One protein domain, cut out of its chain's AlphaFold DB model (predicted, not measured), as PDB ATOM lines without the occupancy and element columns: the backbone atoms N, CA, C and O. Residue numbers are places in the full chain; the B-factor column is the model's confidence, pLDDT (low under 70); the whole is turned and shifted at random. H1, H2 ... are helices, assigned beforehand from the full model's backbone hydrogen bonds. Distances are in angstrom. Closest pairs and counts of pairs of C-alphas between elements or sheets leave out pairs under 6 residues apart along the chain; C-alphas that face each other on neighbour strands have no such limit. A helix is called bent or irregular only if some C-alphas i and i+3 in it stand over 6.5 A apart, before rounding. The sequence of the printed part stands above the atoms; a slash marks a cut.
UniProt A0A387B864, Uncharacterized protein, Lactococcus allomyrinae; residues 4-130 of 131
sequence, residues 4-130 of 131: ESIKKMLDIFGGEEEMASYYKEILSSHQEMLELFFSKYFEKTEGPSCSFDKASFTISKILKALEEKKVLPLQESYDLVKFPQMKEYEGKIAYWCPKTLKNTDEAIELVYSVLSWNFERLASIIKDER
ATOM      1  N   GLU A   4     -39.301 -12.455 -19.507       44.91
ATOM      2  CA  GLU A   4     -40.319 -13.319 -18.887       44.91
ATOM      3  C   GLU A   4     -39.982 -13.731 -17.452       44.91
ATOM      4  O   GLU A   4     -40.880 -13.898 -16.634       44.91
ATOM      5  N   SER A   5     -38.701 -13.880 -17.123       46.62
ATOM      6  CA  SER A   5     -38.249 -14.254 -15.779       46.62
ATOM      7  C   SER A   5     -38.361 -13.077 -14.810       46.62
ATOM      8  O   SER A   5     -38.748 -13.263 -13.661       46.62
ATOM      9  N   ILE A   6     -38.078 -11.863 -15.296       49.03
ATOM     10  CA  ILE A   6     -38.296 -10.614 -14.551       49.03
ATOM     11  C   ILE A   6     -39.796 -10.393 -14.353       49.03
ATOM     12  O   ILE A   6     -40.224 -10.116 -13.240       49.03
ATOM     13  N   LYS A   7     -40.604 -10.608 -15.399       49.22
ATOM     14  CA  LYS A   7     -42.064 -10.504 -15.313       49.22
ATOM     15  C   LYS A   7     -42.658 -11.505 -14.318       49.22
ATOM     16  O   LYS A   7     -43.442 -11.111 -13.476       49.22
ATOM     17  N   LYS A   8     -42.193 -12.760 -14.326       51.28
ATOM     18  CA  LYS A   8     -42.579 -13.765 -13.324       51.28
ATOM     19  C   LYS A   8     -42.145 -13.411 -11.906       51.28
ATOM     20  O   LYS A   8     -42.883 -13.710 -10.985       51.28
ATOM     21  N   MET A   9     -40.967 -12.817 -11.706       49.62
ATOM     22  CA  MET A   9     -40.581 -12.335 -10.375       49.62
ATOM     23  C   MET A   9     -41.496 -11.196  -9.926       49.62
ATOM     24  O   MET A   9     -41.983 -11.238  -8.806       49.62
ATOM     25  N   LEU A  10     -41.788 -10.237 -10.804       47.59
ATOM     26  CA  LEU A  10     -42.716  -9.140 -10.517       47.59
ATOM     27  C   LEU A  10     -44.127  -9.662 -10.195       47.59
ATOM     28  O   LEU A  10     -44.696  -9.249  -9.197       47.59
ATOM     29  N   ASP A  11     -44.626 -10.655 -10.939       52.00
ATOM     30  CA  ASP A  11     -45.915 -11.314 -10.677       52.00
ATOM     31  C   ASP A  11     -45.927 -12.130  -9.361       52.00
ATOM     32  O   ASP A  11     -46.990 -12.361  -8.789       52.00
ATOM     33  N   ILE A  12     -44.764 -12.588  -8.872       53.44
ATOM     34  CA  ILE A  12     -44.618 -13.328  -7.601       53.44
ATOM     35  C   ILE A  12     -44.537 -12.379  -6.393       53.44
ATOM     36  O   ILE A  12     -44.953 -12.763  -5.301       53.44
ATOM     37  N   PHE A  13     -43.999 -11.168  -6.566       51.88
ATOM     38  CA  PHE A  13     -43.833 -10.187  -5.483       51.88
ATOM     39  C   PHE A  13     -45.043  -9.263  -5.280       51.88
ATOM     40  O   PHE A  13     -45.082  -8.544  -4.284       51.88
ATOM     41  N   GLY A  14     -46.045  -9.350  -6.154       46.69
ATOM     42  CA  GLY A  14     -47.375  -8.803  -5.927       46.69
ATOM     43  C   GLY A  14     -47.945  -8.097  -7.152       46.69
ATOM     44  O   GLY A  14     -47.211  -7.683  -8.047       46.69
ATOM     45  N   GLY A  15     -49.270  -7.971  -7.219       52.03
ATOM     46  CA  GLY A  15     -49.942  -7.249  -8.309       52.03
ATOM     47  C   GLY A  15     -49.491  -5.782  -8.413       52.03
ATOM     48  O   GLY A  15     -48.810  -5.269  -7.526       52.03
ATOM     49  N   GLU A  16     -49.905  -5.064  -9.467       50.62
ATOM     50  CA  GLU A  16     -49.544  -3.643  -9.681       50.62
ATOM     51  C   GLU A  16     -49.745  -2.760  -8.425       50.62
ATOM     52  O   GLU A  16     -48.952  -1.853  -8.174       50.62
ATOM     53  N   GLU A  17     -50.748  -3.058  -7.588       52.69
ATOM     54  CA  GLU A  17     -50.984  -2.363  -6.313       52.69
ATOM     55  C   GLU A  17     -50.015  -2.740  -5.178       52.69
ATOM     56  O   GLU A  17     -49.606  -1.862  -4.415       52.69
ATOM     57  N   GLU A  18     -49.611  -4.005  -5.057       52.72
ATOM     58  CA  GLU A  18     -48.636  -4.446  -4.047       52.72
ATOM     59  C   GLU A  18     -47.240  -3.921  -4.373       52.72
ATOM     60  O   GLU A  18     -46.526  -3.456  -3.482       52.72
ATOM     61  N   MET A  19     -46.892  -3.879  -5.658       55.75
ATOM     62  CA  MET A  19     -45.656  -3.259  -6.117       55.75
ATOM     63  C   MET A  19     -45.663  -1.756  -5.838       55.75
ATOM     64  O   MET A  19     -44.699  -1.255  -5.270       55.75
ATOM     65  N   ALA A  20     -46.753  -1.034  -6.123       56.72
ATOM     66  CA  ALA A  20     -46.879   0.381  -5.756       56.72
ATOM     67  C   ALA A  20     -46.703   0.623  -4.244       56.72
ATOM     68  O   ALA A  20     -46.050   1.592  -3.850       56.72
ATOM     69  N   SER A  21     -47.230  -0.268  -3.397       59.38
ATOM     70  CA  SER A  21     -47.044  -0.211  -1.942       59.38
ATOM     71  C   SER A  21     -45.590  -0.471  -1.530       59.38
ATOM     72  O   SER A  21     -45.029   0.298  -0.752       59.38
ATOM     73  N   TYR A  22     -44.951  -1.491  -2.102       62.34
ATOM     74  CA  TYR A  22     -43.535  -1.801  -1.887       62.34
ATOM     75  C   TYR A  22     -42.613  -0.673  -2.374       62.34
ATOM     76  O   TYR A  22     -41.637  -0.319  -1.715       62.34
ATOM     77  N   TYR A  23     -42.940  -0.044  -3.504       62.59
ATOM     78  CA  TYR A  23     -42.210   1.107  -4.025       62.59
ATOM     79  C   TYR A  23     -42.374   2.318  -3.135       62.59
ATOM     80  O   TYR A  23     -41.381   2.970  -2.831       62.59
ATOM     81  N   LYS A  24     -43.594   2.599  -2.673       65.50
ATOM     82  CA  LYS A  24     -43.811   3.649  -1.684       65.50
ATOM     83  C   LYS A  24     -42.938   3.399  -0.459       65.50
ATOM     84  O   LYS A  24     -42.250   4.319  -0.042       65.50
ATOM     85  N   GLU A  25     -42.894   2.166   0.038       67.19
ATOM     86  CA  GLU A  25     -42.100   1.782   1.203       67.19
ATOM     87  C   GLU A  25     -40.590   1.946   0.973       67.19
ATOM     88  O   GLU A  25     -39.940   2.626   1.768       67.19
ATOM     89  N   ILE A  26     -40.027   1.424  -0.123       64.75
ATOM     90  CA  ILE A  26     -38.607   1.614  -0.481       64.75
ATOM     91  C   ILE A  26     -38.283   3.096  -0.639       64.75
ATOM     92  O   ILE A  26     -37.297   3.576  -0.078       64.75
ATOM     93  N   LEU A  27     -39.101   3.821  -1.402       65.81
ATOM     94  CA  LEU A  27     -38.831   5.210  -1.750       65.81
ATOM     95  C   LEU A  27     -38.988   6.137  -0.538       65.81
ATOM     96  O   LEU A  27     -38.240   7.105  -0.422       65.81
ATOM     97  N   SER A  28     -39.891   5.819   0.396       67.19
ATOM     98  CA  SER A  28     -40.046   6.568   1.648       67.19
ATOM     99  C   SER A  28     -38.995   6.222   2.702       67.19
ATOM    100  O   SER A  28     -38.622   7.084   3.487       67.19
ATOM    101  N   SER A  29     -38.514   4.974   2.746       69.50
ATOM    102  CA  SER A  29     -37.548   4.519   3.762       69.50
ATOM    103  C   SER A  29     -36.091   4.809   3.398       69.50
ATOM    104  O   SER A  29     -35.245   4.867   4.287       69.50
ATOM    105  N   HIS A  30     -35.790   5.025   2.115       76.00
ATOM    106  CA  HIS A  30     -34.427   5.234   1.612       76.00
ATOM    107  C   HIS A  30     -34.282   6.555   0.844       76.00
ATOM    108  O   HIS A  30     -33.525   6.640  -0.127       76.00
ATOM    109  N   GLN A  31     -34.998   7.595   1.280       80.56
ATOM    110  CA  GLN A  31     -35.002   8.901   0.621       80.56
ATOM    111  C   GLN A  31     -33.585   9.469   0.431       80.56
ATOM    112  O   GLN A  31     -33.260   9.922  -0.661       80.56
ATOM    113  N   GLU A  32     -32.708   9.361   1.434       84.69
ATOM    114  CA  GLU A  32     -31.317   9.838   1.349       84.69
ATOM    115  C   GLU A  32     -30.513   9.145   0.235       84.69
ATOM    116  O   GLU A  32     -29.735   9.779  -0.479       84.69
ATOM    117  N   MET A  33     -30.722   7.836   0.039       84.31
ATOM    118  CA  MET A  33     -30.071   7.095  -1.046       84.31
ATOM    119  C   MET A  33     -30.568   7.552  -2.414       84.31
ATOM    120  O   MET A  33     -29.775   7.654  -3.351       84.31
ATOM    121  N   LEU A  34     -31.862   7.847  -2.537       86.75
ATOM    122  CA  LEU A  34     -32.432   8.377  -3.773       86.75
ATOM    123  C   LEU A  34     -31.954   9.798  -4.044       86.75
ATOM    124  O   LEU A  34     -31.653  10.120  -5.190       86.75
ATOM    125  N   GLU A  35     -31.849  10.634  -3.013       90.94
ATOM    126  CA  GLU A  35     -31.315  11.993  -3.130       90.94
ATOM    127  C   GLU A  35     -29.877  11.945  -3.628       90.94
ATOM    128  O   GLU A  35     -29.533  12.635  -4.589       90.94
ATOM    129  N   LEU A  36     -29.052  11.066  -3.054       91.25
ATOM    130  CA  LEU A  36     -27.687  10.852  -3.519       91.25
ATOM    131  C   LEU A  36     -27.652  10.320  -4.957       91.25
ATOM    132  O   LEU A  36     -26.881  10.822  -5.775       91.25
ATOM    133  N   PHE A  37     -28.490   9.334  -5.280       92.44
ATOM    134  CA  PHE A  37     -28.589   8.753  -6.617       92.44
ATOM    135  C   PHE A  37     -28.941   9.806  -7.672       92.44
ATOM    136  O   PHE A  37     -28.186   9.997  -8.628       92.44
ATOM    137  N   PHE A  38     -30.052  10.519  -7.487       94.75
ATOM    138  CA  PHE A  38     -30.503  11.540  -8.426       94.75
ATOM    139  C   PHE A  38     -29.540  12.725  -8.467       94.75
ATOM    140  O   PHE A  38     -29.247  13.223  -9.550       94.75
ATOM    141  N   SER A  39     -28.965  13.132  -7.332       95.56
ATOM    142  CA  SER A  39     -27.955  14.195  -7.299       95.56
ATOM    143  C   SER A  39     -26.744  13.825  -8.154       95.56
ATOM    144  O   SER A  39     -26.309  14.626  -8.983       95.56
ATOM    145  N   LYS A  40     -26.247  12.586  -8.050       94.69
ATOM    146  CA  LYS A  40     -25.143  12.092  -8.888       94.69
ATOM    147  C   LYS A  40     -25.530  11.918 -10.349       94.69
ATOM    148  O   LYS A  40     -24.726  12.228 -11.230       94.69
ATOM    149  N   TYR A  41     -26.749  11.471 -10.620       95.25
ATOM    150  CA  TYR A  41     -27.276  11.390 -11.975       95.25
ATOM    151  C   TYR A  41     -27.328  12.774 -12.643       95.25
ATOM    152  O   TYR A  41     -26.797  12.938 -13.743       95.25
ATOM    153  N   PHE A  42     -27.880  13.789 -11.974       96.62
ATOM    154  CA  PHE A  42     -27.959  15.152 -12.508       96.62
ATOM    155  C   PHE A  42     -26.594  15.830 -12.581       96.62
ATOM    156  O   PHE A  42     -26.298  16.475 -13.582       96.62
ATOM    157  N   GLU A  43     -25.717  15.615 -11.597       95.81
ATOM    158  CA  GLU A  43     -24.327  16.082 -11.657       95.81
ATOM    159  C   GLU A  43     -23.633  15.575 -12.929       95.81
ATOM    160  O   GLU A  43     -22.934  16.328 -13.608       95.81
ATOM    161  N   LYS A  44     -23.869  14.308 -13.288       94.75
ATOM    162  CA  LYS A  44     -23.261  13.677 -14.460       94.75
ATOM    163  C   LYS A  44     -23.880  14.115 -15.787       94.75
ATOM    164  O   LYS A  44     -23.157  14.186 -16.779       94.75
ATOM    165  N   THR A  45     -25.190  14.332 -15.827       95.00
ATOM    166  CA  THR A  45     -25.947  14.539 -17.075       95.00
ATOM    167  C   THR A  45     -26.231  16.007 -17.384       95.00
ATOM    168  O   THR A  45     -26.252  16.390 -18.551       95.00
ATOM    169  N   GLU A  46     -26.405  16.839 -16.359       94.00
ATOM    170  CA  GLU A  46     -26.757  18.262 -16.469       94.00
ATOM    171  C   GLU A  46     -25.693  19.194 -15.873       94.00
ATOM    172  O   GLU A  46     -25.719  20.401 -16.123       94.00
ATOM    173  N   GLY A  47     -24.746  18.638 -15.114       95.00
ATOM    174  CA  GLY A  47     -23.695  19.366 -14.415       95.00
ATOM    175  C   GLY A  47     -23.987  19.554 -12.920       95.00
ATOM    176  O   GLY A  47     -25.105  19.330 -12.453       95.00
ATOM    177  N   PRO A  48     -22.980  19.978 -12.136       92.31
ATOM    178  CA  PRO A  48     -23.069  20.017 -10.673       92.31
ATOM    179  C   PRO A  48     -24.011  21.102 -10.134       92.31
ATOM    180  O   PRO A  48     -24.447  21.039  -8.986       92.31
ATOM    181  N   SER A  49     -24.329  22.122 -10.933       94.12
ATOM    182  CA  SER A  49     -25.138  23.254 -10.484       94.12
ATOM    183  C   SER A  49     -26.563  22.828 -10.123       94.12
ATOM    184  O   SER A  49     -27.333  22.367 -10.975       94.12
ATOM    185  N   CYS A  50     -26.925  23.037  -8.853       94.75
ATOM    186  CA  CYS A  50     -28.248  22.730  -8.305       94.75
ATOM    187  C   CYS A  50     -28.669  21.266  -8.538       94.75
ATOM    188  O   CYS A  50     -29.850  20.994  -8.750       94.75
ATOM    189  N   SER A  51     -27.720  20.320  -8.580       94.62
ATOM    190  CA  SER A  51     -28.032  18.893  -8.757       94.62
ATOM    191  C   SER A  51     -28.821  18.339  -7.570       94.62
ATOM    192  O   SER A  51     -29.756  17.565  -7.757       94.62
ATOM    193  N   PHE A  52     -28.494  18.802  -6.361       95.62
ATOM    194  CA  PHE A  52     -29.219  18.456  -5.143       95.62
ATOM    195  C   PHE A  52     -30.666  18.968  -5.171       95.62
ATOM    196  O   PHE A  52     -31.583  18.184  -4.953       95.62
ATOM    197  N   ASP A  53     -30.894  20.231  -5.558       96.88
ATOM    198  CA  ASP A  53     -32.252  20.788  -5.676       96.88
ATOM    199  C   ASP A  53     -33.118  19.983  -6.661       96.88
ATOM    200  O   ASP A  53     -34.278  19.681  -6.377       96.88
ATOM    201  N   LYS A  54     -32.535  19.577  -7.800       97.56
ATOM    202  CA  LYS A  54     -33.200  18.715  -8.790       97.56
ATOM    203  C   LYS A  54     -33.539  17.342  -8.223       97.56
ATOM    204  O   LYS A  54     -34.617  16.819  -8.506       97.56
ATOM    205  N   ALA A  55     -32.640  16.761  -7.431       95.94
ATOM    206  CA  ALA A  55     -32.858  15.480  -6.769       95.94
ATOM    207  C   ALA A  55     -34.029  15.558  -5.785       95.94
ATOM    208  O   ALA A  55     -34.986  14.793  -5.916       95.94
ATOM    209  N   SER A  56     -34.008  16.533  -4.874       95.31
ATOM    210  CA  SER A  56     -35.080  16.739  -3.897       95.31
ATOM    211  C   SER A  56     -36.426  17.013  -4.574       95.31
ATOM    212  O   SER A  56     -37.441  16.431  -4.189       95.31
ATOM    213  N   PHE A  57     -36.451  17.838  -5.627       96.75
ATOM    214  CA  PHE A  57     -37.669  18.091  -6.400       96.75
ATOM    215  C   PHE A  57     -38.202  16.820  -7.072       96.75
ATOM    216  O   PHE A  57     -39.390  16.513  -6.961       96.75
ATOM    217  N   THR A  58     -37.324  16.050  -7.721       96.06
ATOM    218  CA  THR A  58     -37.686  14.793  -8.393       96.06
ATOM    219  C   THR A  58     -38.306  13.803  -7.414       96.06
ATOM    220  O   THR A  58     -39.365  13.244  -7.690       96.06
ATOM    221  N   ILE A  59     -37.706  13.631  -6.239       93.88
ATOM    222  CA  ILE A  59     -38.196  12.693  -5.225       93.88
ATOM    223  C   ILE A  59     -39.524  13.152  -4.640       93.88
ATOM    224  O   ILE A  59     -40.451  12.352  -4.536       93.88
ATOM    225  N   SER A  60     -39.664  14.442  -4.331       94.31
ATOM    226  CA  SER A  60     -40.938  14.999  -3.871       94.31
ATOM    227  C   SER A  60     -42.063  14.735  -4.878       94.31
ATOM    228  O   SER A  60     -43.159  14.319  -4.496       94.31
ATOM    229  N   LYS A  61     -41.783  14.902  -6.176       95.56
ATOM    230  CA  LYS A  61     -42.736  14.602  -7.248       95.56
ATOM    231  C   LYS A  61     -43.044  13.113  -7.353       95.56
ATOM    232  O   LYS A  61     -44.213  12.782  -7.498       95.56
ATOM    233  N   ILE A  62     -42.054  12.230  -7.235       92.12
ATOM    234  CA  ILE A  62     -42.270  10.774  -7.220       92.12
ATOM    235  C   ILE A  62     -43.184  10.374  -6.057       92.12
ATOM    236  O   ILE A  62     -44.179   9.687  -6.271       92.12
ATOM    237  N   LEU A  63     -42.896  10.829  -4.835       89.56
ATOM    238  CA  LEU A  63     -43.707  10.505  -3.657       89.56
ATOM    239  C   LEU A  63     -45.153  10.984  -3.827       89.56
ATOM    240  O   LEU A  63     -46.091  10.230  -3.566       89.56
ATOM    241  N   LYS A  64     -45.331  12.206  -4.338       92.06
ATOM    242  CA  LYS A  64     -46.651  12.765  -4.636       92.06
ATOM    243  C   LYS A  64     -47.376  11.992  -5.742       92.06
ATOM    244  O   LYS A  64     -48.565  11.730  -5.619       92.06
ATOM    245  N   ALA A  65     -46.673  11.599  -6.802       90.12
ATOM    246  CA  ALA A  65     -47.221  10.793  -7.893       90.12
ATOM    247  C   ALA A  65     -47.738   9.435  -7.402       90.12
ATOM    248  O   ALA A  65     -48.818   9.002  -7.805       90.12
ATOM    249  N   LEU A  66     -47.004   8.795  -6.488       84.94
ATOM    250  CA  LEU A  66     -47.405   7.531  -5.866       84.94
ATOM    251  C   LEU A  66     -48.616   7.692  -4.944       84.94
ATOM    252  O   LEU A  66     -49.499   6.839  -4.943       84.94
ATOM    253  N   GLU A  67     -48.676   8.777  -4.172       87.06
ATOM    254  CA  GLU A  67     -49.831   9.083  -3.322       87.06
ATOM    255  C   GLU A  67     -51.090   9.374  -4.148       87.06
ATOM    256  O   GLU A  67     -52.159   8.835  -3.863       87.06
ATOM    257  N   GLU A  68     -50.963  10.184  -5.198       88.69
ATOM    258  CA  GLU A  68     -52.084  10.582  -6.053       88.69
ATOM    259  C   GLU A  68     -52.451   9.537  -7.116       88.69
ATOM    260  O   GLU A  68     -53.462   9.710  -7.803       88.69
ATOM    261  N   LYS A  69     -51.649   8.472  -7.269       85.88
ATOM    262  CA  LYS A  69     -51.721   7.494  -8.369       85.88
ATOM    263  C   LYS A  69     -51.750   8.181  -9.749       85.88
ATOM    264  O   LYS A  69     -52.591   7.873 -10.593       85.88
ATOM    265  N   LYS A  70     -50.862   9.159  -9.967       91.12
ATOM    266  CA  LYS A  70     -50.799   9.982 -11.191       91.12
ATOM    267  C   LYS A  70     -49.372  10.263 -11.628       91.12
ATOM    268  O   LYS A  70     -48.506  10.502 -10.799       91.12
ATOM    269  N   VAL A  71     -49.174  10.372 -12.938       93.19
ATOM    270  CA  VAL A  71     -47.917  10.846 -13.524       93.19
ATOM    271  C   VAL A  71     -47.816  12.358 -13.356       93.19
ATOM    272  O   VAL A  71     -48.716  13.092 -13.775       93.19
ATOM    273  N   LEU A  72     -46.721  12.838 -12.765       96.56
ATOM    274  CA  LEU A  72     -46.482  14.268 -12.568       96.56
ATOM    275  C   LEU A  72     -45.329  14.766 -13.445       96.56
ATOM    276  O   LEU A  72     -44.348  14.044 -13.644       96.56
ATOM    277  N   PRO A  73     -45.408  16.007 -13.958       97.38
ATOM    278  CA  PRO A  73     -44.302  16.610 -14.684       97.38
ATOM    279  C   PRO A  73     -43.132  16.906 -13.739       97.38
ATOM    280  O   PRO A  73     -43.320  17.333 -12.596       97.38
ATOM    281  N   LEU A  74     -41.919  16.717 -14.253       97.56
ATOM    282  CA  LEU A  74     -40.666  17.130 -13.615       97.56
ATOM    283  C   LEU A  74     -40.084  18.405 -14.238       97.56
ATOM    284  O   LEU A  74     -39.067  18.907 -13.777       97.56
ATOM    285  N   GLN A  75     -40.731  18.945 -15.266       96.19
ATOM    286  CA  GLN A  75     -40.322  20.170 -15.942       96.19
ATOM    287  C   GLN A  75     -41.392  21.231 -15.742       96.19
ATOM    288  O   GLN A  75     -42.415  21.231 -16.423       96.19
ATOM    289  N   GLU A  76     -41.151  22.126 -14.789       94.31
ATOM    290  CA  GLU A  76     -42.053  23.231 -14.474       94.31
ATOM    291  C   GLU A  76     -41.376  24.568 -14.769       94.31
ATOM    292  O   GLU A  76     -40.165  24.723 -14.599       94.31
ATOM    293  N   SER A  77     -42.162  25.539 -15.226       94.00
ATOM    294  CA  SER A  77     -41.732  26.930 -15.346       94.00
ATOM    295  C   SER A  77     -42.034  27.702 -14.066       94.00
ATOM    296  O   SER A  77     -42.834  27.282 -13.231       94.00
ATOM    297  N   TYR A  78     -41.430  28.879 -13.933       92.31
ATOM    298  CA  TYR A  78     -41.774  29.805 -12.860       92.31
ATOM    299  C   TYR A  78     -43.245  30.226 -12.934       92.31
ATOM    300  O   TYR A  78     -43.754  30.562 -14.004       92.31
ATOM    301  N   ASP A  79     -43.910  30.254 -11.782       92.12
ATOM    302  CA  ASP A  79     -45.223  30.877 -11.641       92.12
ATOM    303  C   ASP A  79     -45.047  32.402 -11.617       92.12
ATOM    304  O   ASP A  79     -44.661  32.982 -10.602       92.12
ATOM    305  N   LEU A  80     -45.309  33.049 -12.752       93.44
ATOM    306  CA  LEU A  80     -45.157  34.499 -12.906       93.44
ATOM    307  C   LEU A  80     -46.270  35.300 -12.223       93.44
ATOM    308  O   LEU A  80     -46.096  36.497 -11.997       93.44
ATOM    309  N   VAL A  81     -47.395  34.665 -11.875       92.81
ATOM    310  CA  VAL A  81     -48.460  35.306 -11.090       92.81
ATOM    311  C   VAL A  81     -48.003  35.426  -9.643       92.81
ATOM    312  O   VAL A  81     -48.133  36.486  -9.032       92.81
ATOM    313  N   LYS A  82     -47.417  34.353  -9.106       93.06
ATOM    314  CA  LYS A  82     -46.891  34.318  -7.739       93.06
ATOM    315  C   LYS A  82     -45.544  35.028  -7.597       93.06
ATOM    316  O   LYS A  82     -45.275  35.607  -6.546       93.06
ATOM    317  N   PHE A  83     -44.713  35.003  -8.638       91.12
ATOM    318  CA  PHE A  83     -43.371  35.592  -8.641       91.12
ATOM    319  C   PHE A  83     -43.136  36.487  -9.872       91.12
ATOM    320  O   PHE A  83     -42.359  36.126 -10.761       91.12
ATOM    321  N   PRO A  84     -43.752  37.686  -9.934       92.62
ATOM    322  CA  PRO A  84     -43.618  38.597 -11.075       92.62
ATOM    323  C   PRO A  84     -42.173  39.005 -11.396       92.62
ATOM    324  O   PRO A  84     -41.848  39.293 -12.547       92.62
ATOM    325  N   GLN A  85     -41.283  38.998 -10.400       94.00
ATOM    326  CA  GLN A  85     -39.857  39.281 -10.573       94.00
ATOM    327  C   GLN A  85     -39.133  38.261 -11.468       94.00
ATOM    328  O   GLN A  85     -38.073  38.569 -11.999       94.00
ATOM    329  N   MET A  86     -39.708  37.075 -11.683       92.94
ATOM    330  CA  MET A  86     -39.118  36.019 -12.516       92.94
ATOM    331  C   MET A  86     -39.470  36.151 -14.002       92.94
ATOM    332  O   MET A  86     -39.195  35.237 -14.775       92.94
ATOM    333  N   LYS A  87     -40.060  37.274 -14.435       93.31
ATOM    334  CA  LYS A  87     -40.493  37.497 -15.825       93.31
ATOM    335  C   LYS A  87     -39.375  37.325 -16.861       93.31
ATOM    336  O   LYS A  87     -39.637  36.881 -17.972       93.31
ATOM    337  N   GLU A  88     -38.118  37.590 -16.506       94.06
ATOM    338  CA  GLU A  88     -36.962  37.336 -17.389       94.06
ATOM    339  C   GLU A  88     -36.703  35.834 -17.680       94.06
ATOM    340  O   GLU A  88     -35.949  35.467 -18.593       94.06
ATOM    341  N   TYR A  89     -37.335  34.949 -16.905       92.31
ATOM    342  CA  TYR A  89     -37.313  33.496 -17.064       92.31
ATOM    343  C   TYR A  89     -38.631  32.939 -17.621       92.31
ATOM    344  O   TYR A  89     -38.852  31.731 -17.562       92.31
ATOM    345  N   GLU A  90     -39.502  33.785 -18.179       92.50
ATOM    346  CA  GLU A  90     -40.731  33.344 -18.844       92.50
ATOM    347  C   GLU A  90     -40.432  32.295 -19.930       92.50
ATOM    348  O   GLU A  90     -39.502  32.435 -20.726       92.50
ATOM    349  N   GLY A  91     -41.187  31.193 -19.910       89.75
ATOM    350  CA  GLY A  91     -40.989  30.055 -20.813       89.75
ATOM    351  C   GLY A  91     -39.749  29.195 -20.527       89.75
ATOM    352  O   GLY A  91     -39.536  28.203 -21.222       89.75
ATOM    353  N   LYS A  92     -38.932  29.527 -19.516       92.69
ATOM    354  CA  LYS A  92     -37.787  28.704 -19.102       92.69
ATOM    355  C   LYS A  92     -38.193  27.722 -18.002       92.69
ATOM    356  O   LYS A  92     -38.974  28.049 -17.109       92.69
ATOM    357  N   ILE A  93     -37.605  26.528 -18.059       93.50
ATOM    358  CA  ILE A  93     -37.688  25.529 -16.987       93.50
ATOM    359  C   ILE A  93     -36.997  26.094 -15.740       93.50
ATOM    360  O   ILE A  93     -35.910  26.673 -15.836       93.50
ATOM    361  N   ALA A  94     -37.626  25.928 -14.579       94.50
ATOM    362  CA  ALA A  94     -37.091  26.381 -13.306       94.50
ATOM    363  C   ALA A  94     -35.779  25.662 -12.957       94.50
ATOM    364  O   ALA A  94     -35.599  24.487 -13.263       94.50
ATOM    365  N   TYR A  95     -34.850  26.356 -12.292       93.75
ATOM    366  CA  TYR A  95     -33.500  25.817 -12.051       93.75
ATOM    367  C   TYR A  95     -33.483  24.515 -11.223       93.75
ATOM    368  O   TYR A  95     -32.544  23.722 -11.352       93.75
ATOM    369  N   TRP A  96     -34.497  24.314 -10.371       94.94
ATOM    370  CA  TRP A  96     -34.678  23.131  -9.519       94.94
ATOM    371  C   TRP A  96     -35.380  21.972 -10.236       94.94
ATOM    372  O   TRP A  96     -35.544  20.908  -9.656       94.94
ATOM    373  N   CYS A  97     -35.816  22.159 -11.481       96.69
ATOM    374  CA  CYS A  97     -36.396  21.098 -12.292       96.69
ATOM    375  C   CYS A  97     -35.300  20.431 -13.143       96.69
ATOM    376  O   CYS A  97     -34.458  21.138 -13.715       96.69
ATOM    377  N   PRO A  98     -35.280  19.093 -13.257       96.00
ATOM    378  CA  PRO A  98     -34.381  18.411 -14.180       96.00
ATOM    379  C   PRO A  98     -34.749  18.672 -15.646       96.00
ATOM    380  O   PRO A  98     -35.917  18.769 -16.017       96.00
ATOM    381  N   LYS A  99     -33.741  18.745 -16.513       94.12
ATOM    382  CA  LYS A  99     -33.906  18.835 -17.977       94.12
ATOM    383  C   LYS A  99     -33.909  17.462 -18.650       94.12
ATOM    384  O   LYS A  99     -34.419  17.326 -19.758       94.12
ATOM    385  N   THR A 100     -33.316  16.471 -17.996       93.69
ATOM    386  CA  THR A 100     -33.096  15.119 -18.531       93.69
ATOM    387  C   THR A 100     -34.263  14.168 -18.302       93.69
ATOM    388  O   THR A 100     -34.461  13.273 -19.119       93.69
ATOM    389  N   LEU A 101     -35.053  14.387 -17.249       95.00
ATOM    390  CA  LEU A 101     -36.253  13.612 -16.928       95.00
ATOM    391  C   LEU A 101     -37.492  14.494 -17.077       95.00
ATOM    392  O   LEU A 101     -37.530  15.608 -16.549       95.00
ATOM    393  N   LYS A 102     -38.506  14.011 -17.795       95.88
ATOM    394  CA  LYS A 102     -39.714  14.797 -18.105       95.88
ATOM    395  C   LYS A 102     -40.820  14.614 -17.083       95.88
ATOM    396  O   LYS A 102     -41.575  15.550 -16.822       95.88
ATOM    397  N   ASN A 103     -40.951  13.412 -16.537       97.00
ATOM    398  CA  ASN A 103     -42.043  13.046 -15.648       97.00
ATOM    399  C   ASN A 103     -41.612  11.980 -14.634       97.00
ATOM    400  O   ASN A 103     -40.508  11.436 -14.697       97.00
ATOM    401  N   THR A 104     -42.488  11.719 -13.670       93.62
ATOM    402  CA  THR A 104     -42.229  10.775 -12.579       93.62
ATOM    403  C   THR A 104     -42.061   9.336 -13.043       93.62
ATOM    404  O   THR A 104     -41.287   8.622 -12.417       93.62
ATOM    405  N   ASP A 105     -42.701   8.920 -14.137       91.75
ATOM    406  CA  ASP A 105     -42.565   7.554 -14.656       91.75
ATOM    407  C   ASP A 105     -41.156   7.320 -15.198       91.75
ATOM    408  O   ASP A 105     -40.507   6.359 -14.798       91.75
ATOM    409  N   GLU A 106     -40.622   8.248 -16.004       92.56
ATOM    410  CA  GLU A 106     -39.234   8.171 -16.491       92.56
ATOM    411  C   GLU A 106     -38.231   8.103 -15.324       92.56
ATOM    412  O   GLU A 106     -37.247   7.361 -15.366       92.56
ATOM    413  N   ALA A 107     -38.480   8.861 -14.252       92.06
ATOM    414  CA  ALA A 107     -37.619   8.857 -13.072       92.06
ATOM    415  C   ALA A 107     -37.697   7.535 -12.289       92.06
ATOM    416  O   ALA A 107     -36.673   7.019 -11.835       92.06
ATOM    417  N   ILE A 108     -38.895   6.967 -12.152       87.75
ATOM    418  CA  ILE A 108     -39.126   5.673 -11.503       87.75
ATOM    419  C   ILE A 108     -38.491   4.538 -12.326       87.75
ATOM    420  O   ILE A 108     -37.774   3.699 -11.775       87.75
ATOM    421  N   GLU A 109     -38.662   4.544 -13.650       84.44
ATOM    422  CA  GLU A 109     -38.038   3.580 -14.565       84.44
ATOM    423  C   GLU A 109     -36.508   3.625 -14.505       84.44
ATOM    424  O   GLU A 109     -35.846   2.582 -14.566       84.44
ATOM    425  N   LEU A 110     -35.925   4.816 -14.346       87.50
ATOM    426  CA  LEU A 110     -34.484   4.972 -14.170       87.50
ATOM    427  C   LEU A 110     -34.003   4.278 -12.886       87.50
ATOM    428  O   LEU A 110     -33.016   3.537 -12.922       87.50
ATOM    429  N   VAL A 111     -34.713   4.463 -11.771       85.00
ATOM    430  CA  VAL A 111     -34.407   3.772 -10.508       85.00
ATOM    431  C   VAL A 111     -34.507   2.255 -10.694       85.00
ATOM    432  O   VAL A 111     -33.596   1.527 -10.294       85.00
ATOM    433  N   TYR A 112     -35.544   1.758 -11.372       77.88
ATOM    434  CA  TYR A 112     -35.686   0.324 -11.650       77.88
ATOM    435  C   TYR A 112     -34.589  -0.230 -12.537       77.88
ATOM    436  O   TYR A 112     -34.108  -1.335 -12.295       77.88
ATOM    437  N   SER A 113     -34.166   0.520 -13.545       77.88
ATOM    438  CA  SER A 113     -33.084   0.100 -14.432       77.88
ATOM    439  C   SER A 113     -31.795  -0.125 -13.638       77.88
ATOM    440  O   SER A 113     -31.120  -1.136 -13.813       77.88
ATOM    441  N   VAL A 114     -31.502   0.753 -12.678       75.31
ATOM    442  CA  VAL A 114     -30.311   0.642 -11.823       75.31
ATOM    443  C   VAL A 114     -30.440  -0.486 -10.798       75.31
ATOM    444  O   VAL A 114     -29.504  -1.270 -10.618       75.31
ATOM    445  N   LEU A 115     -31.597  -0.619 -10.147       71.19
ATOM    446  CA  LEU A 115     -31.836  -1.702  -9.188       71.19
ATOM    447  C   LEU A 115     -31.824  -3.076  -9.872       71.19
ATOM    448  O   LEU A 115     -31.192  -4.006  -9.373       71.19
ATOM    449  N   SER A 116     -32.458  -3.206 -11.037       67.31
ATOM    450  CA  SER A 116     -32.495  -4.458 -11.803       67.31
ATOM    451  C   SER A 116     -31.117  -4.878 -12.314       67.31
ATOM    452  O   SER A 116     -30.794  -6.063 -12.252       67.31
ATOM    453  N   TRP A 117     -30.260  -3.934 -12.718       65.38
ATOM    454  CA  TRP A 117     -28.856  -4.222 -13.041       65.38
ATOM    455  C   TRP A 117     -28.094  -4.813 -11.852       65.38
ATOM    456  O   TRP A 117     -27.352  -5.787 -12.006       65.38
ATOM    457  N   ASN A 118     -28.303  -4.273 -10.647       60.44
ATOM    458  CA  ASN A 118     -27.704  -4.830  -9.434       60.44
ATOM    459  C   ASN A 118     -28.234  -6.237  -9.123       60.44
ATOM    460  O   ASN A 118     -27.455  -7.102  -8.721       60.44
ATOM    461  N   PHE A 119     -29.520  -6.502  -9.366       58.59
ATOM    462  CA  PHE A 119     -30.087  -7.844  -9.219       58.59
ATOM    463  C   PHE A 119     -29.515  -8.849 -10.217       58.59
ATOM    464  O   PHE A 119     -29.208  -9.969  -9.820       58.59
ATOM    465  N   GLU A 120     -29.327  -8.484 -11.488       58.75
ATOM    466  CA  GLU A 120     -28.699  -9.388 -12.460       58.75
ATOM    467  C   GLU A 120     -27.263  -9.745 -12.053       58.75
ATOM    468  O   GLU A 120     -26.870 -10.910 -12.144       58.75
ATOM    469  N   ARG A 121     -26.514  -8.770 -11.525       61.38
ATOM    470  CA  ARG A 121     -25.162  -8.976 -10.986       61.38
ATOM    471  C   ARG A 121     -25.150  -9.850  -9.726       61.38
ATOM    472  O   ARG A 121     -24.298 -10.724  -9.591       61.38
ATOM    473  N   LEU A 122     -26.089  -9.653  -8.803       48.25
ATOM    474  CA  LEU A 122     -26.234 -10.519  -7.625       48.25
ATOM    475  C   LEU A 122     -26.624 -11.946  -8.029       48.25
ATOM    476  O   LEU A 122     -26.053 -12.914  -7.531       48.25
ATOM    477  N   ALA A 123     -27.543 -12.091  -8.982       56.81
ATOM    478  CA  ALA A 123     -27.968 -13.387  -9.495       56.81
ATOM    479  C   ALA A 123     -26.838 -14.139 -10.215       56.81
ATOM    480  O   ALA A 123     -26.813 -15.370 -10.161       56.81
ATOM    481  N   SER A 124     -25.905 -13.443 -10.877       62.06
ATOM    482  CA  SER A 124     -24.715 -14.086 -11.450       62.06
ATOM    483  C   SER A 124     -23.757 -14.580 -10.367       62.06
ATOM    484  O   SER A 124     -23.316 -15.719 -10.450       62.06
ATOM    485  N   ILE A 125     -23.521 -13.786  -9.315       59.00
ATOM    486  CA  ILE A 125     -22.657 -14.179  -8.186       59.00
ATOM    487  C   ILE A 125     -23.213 -15.429  -7.485       59.00
ATOM    488  O   ILE A 125     -22.501 -16.411  -7.310       59.00
ATOM    489  N   ILE A 126     -24.514 -15.449  -7.174       54.06
ATOM    490  CA  ILE A 126     -25.164 -16.590  -6.501       54.06
ATOM    491  C   ILE A 126     -25.125 -17.866  -7.358       54.06
ATOM    492  O   ILE A 126     -25.093 -18.976  -6.827       54.06
ATOM    493  N   LYS A 127     -25.160 -17.743  -8.691       54.06
ATOM    494  CA  LYS A 127     -25.041 -18.898  -9.595       54.06
ATOM    495  C   LYS A 127     -23.631 -19.475  -9.627       54.06
ATOM    496  O   LYS A 127     -23.503 -20.685  -9.805       54.06
ATOM    497  N   ASP A 128     -22.615 -18.637  -9.458       58.06
ATOM    498  CA  ASP A 128     -21.219 -19.067  -9.443       58.06
ATOM    499  C   ASP A 128     -20.836 -19.737  -8.112       58.06
ATOM    500  O   ASP A 128     -20.057 -20.682  -8.124       58.06
ATOM    501  N   GLU A 129     -21.454 -19.355  -6.990       51.75
ATOM    502  CA  GLU A 129     -21.243 -19.996  -5.675       51.75
ATOM    503  C   GLU A 129     -21.928 -21.369  -5.514       51.75
ATOM    504  O   GLU A 129     -21.703 -22.068  -4.527       51.75
ATOM    505  N   ARG A 130     -22.785 -21.776  -6.462       52.31
ATOM    506  CA  ARG A 130     -23.455 -23.093  -6.465       52.31
ATOM    507  C   ARG A 130     -22.755 -24.142  -7.342       52.31
ATOM    508  O   ARG A 130     -23.364 -25.174  -7.635       52.31
TER     509      ARG A 130
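AT A GLANCE: This is residues 4 to 130 of the 131 residues of an uncharacterized protein of Lactococcus allomyrinae (UniProt A0A387B864). H3 and H4 pack crosswise as the core of a loose, elongated model; from H4 the long helix H6 runs off toward one end, while a long loop with the short helix H5 reaches out to the other end and folds back. H2 packs on residues 63 to 66 of H4, H1 turns off beyond H2, and residues 121 to 130, with the last part of H6, stick out. The printed part has 127 residues with six named helices, H1 to H6 in order along the chain, and no named strand, and its class is all helix. It is loose, with a radius of gyration of the C-alphas of 17.5 A and spans of 64 by 30 by 25 A.

HOW THE PARTS SIT: H1, residues 4 to 13, is close to but not clearly touching H2, residues 16 to 29; the closest C-alphas, of Phe 13 and Met 19, are 7.2 A apart, and the lines are about perpendicular at 75 degrees. H3, residues 31 to 45, is close to but not clearly touching H2, with the C-alphas of Leu 27 and Leu 34 closest at 7.4 A. H4, residues 51 to 68, is the hub, touching three helices. With residues 51 to 59 alone it touches H3, closest at the C-alphas of Phe 38 and Ala 55, 4.9 A, at a steep tilt of 54 degrees, opposite ways. With residues 63 to 66 alone it touches H2, closest at the C-alphas of Lys 24 and Leu 66, 6.7 A, at a steep tilt of 38 degrees, opposite ways. Residues 58 to 65 of H4 alone touch residues 104 to 108 alone of H6, residues 104 to 128; the C-alphas of Ile 62 and Thr 104 are closest at 5.4 A, and the lines are about perpendicular at 84 degrees. H3 and H6 are near each other. H5, residues 84 to 89, touches no helix. In H1, H2, H3, H4 and H6 every O i to N i+4 pair is within hydrogen-bond range; in H5 0 of 2 are, beside 2 of 3 O i to N i+3 pairs.

IN THESE COORDINATES: H1 begins at C-alpha 4, (-40.319, -13.319, -18.887). H2 is 19.8 A long, H3 20.7 A and H4 25.6 A from first to last C-alpha. H5 begins at C-alpha 84, (-43.618, 38.597, -11.075), and is irregular, with C-alphas 85 and 88 7.7 A apart. H6 is 36.6 A long and ends at C-alpha 128, (-21.219, -19.067, -9.443).

THE WHOLE: The two C-alphas farthest apart, of Pro 84 and Arg 130, are 65.1 A apart. The printed part has no cut. The links H4 to H5, 15 residues, and H5 to H6, 14 residues, are long. The mean pLDDT of the printed part is 80.4, and residues 4 to 29 and 116 to 130 are under 70.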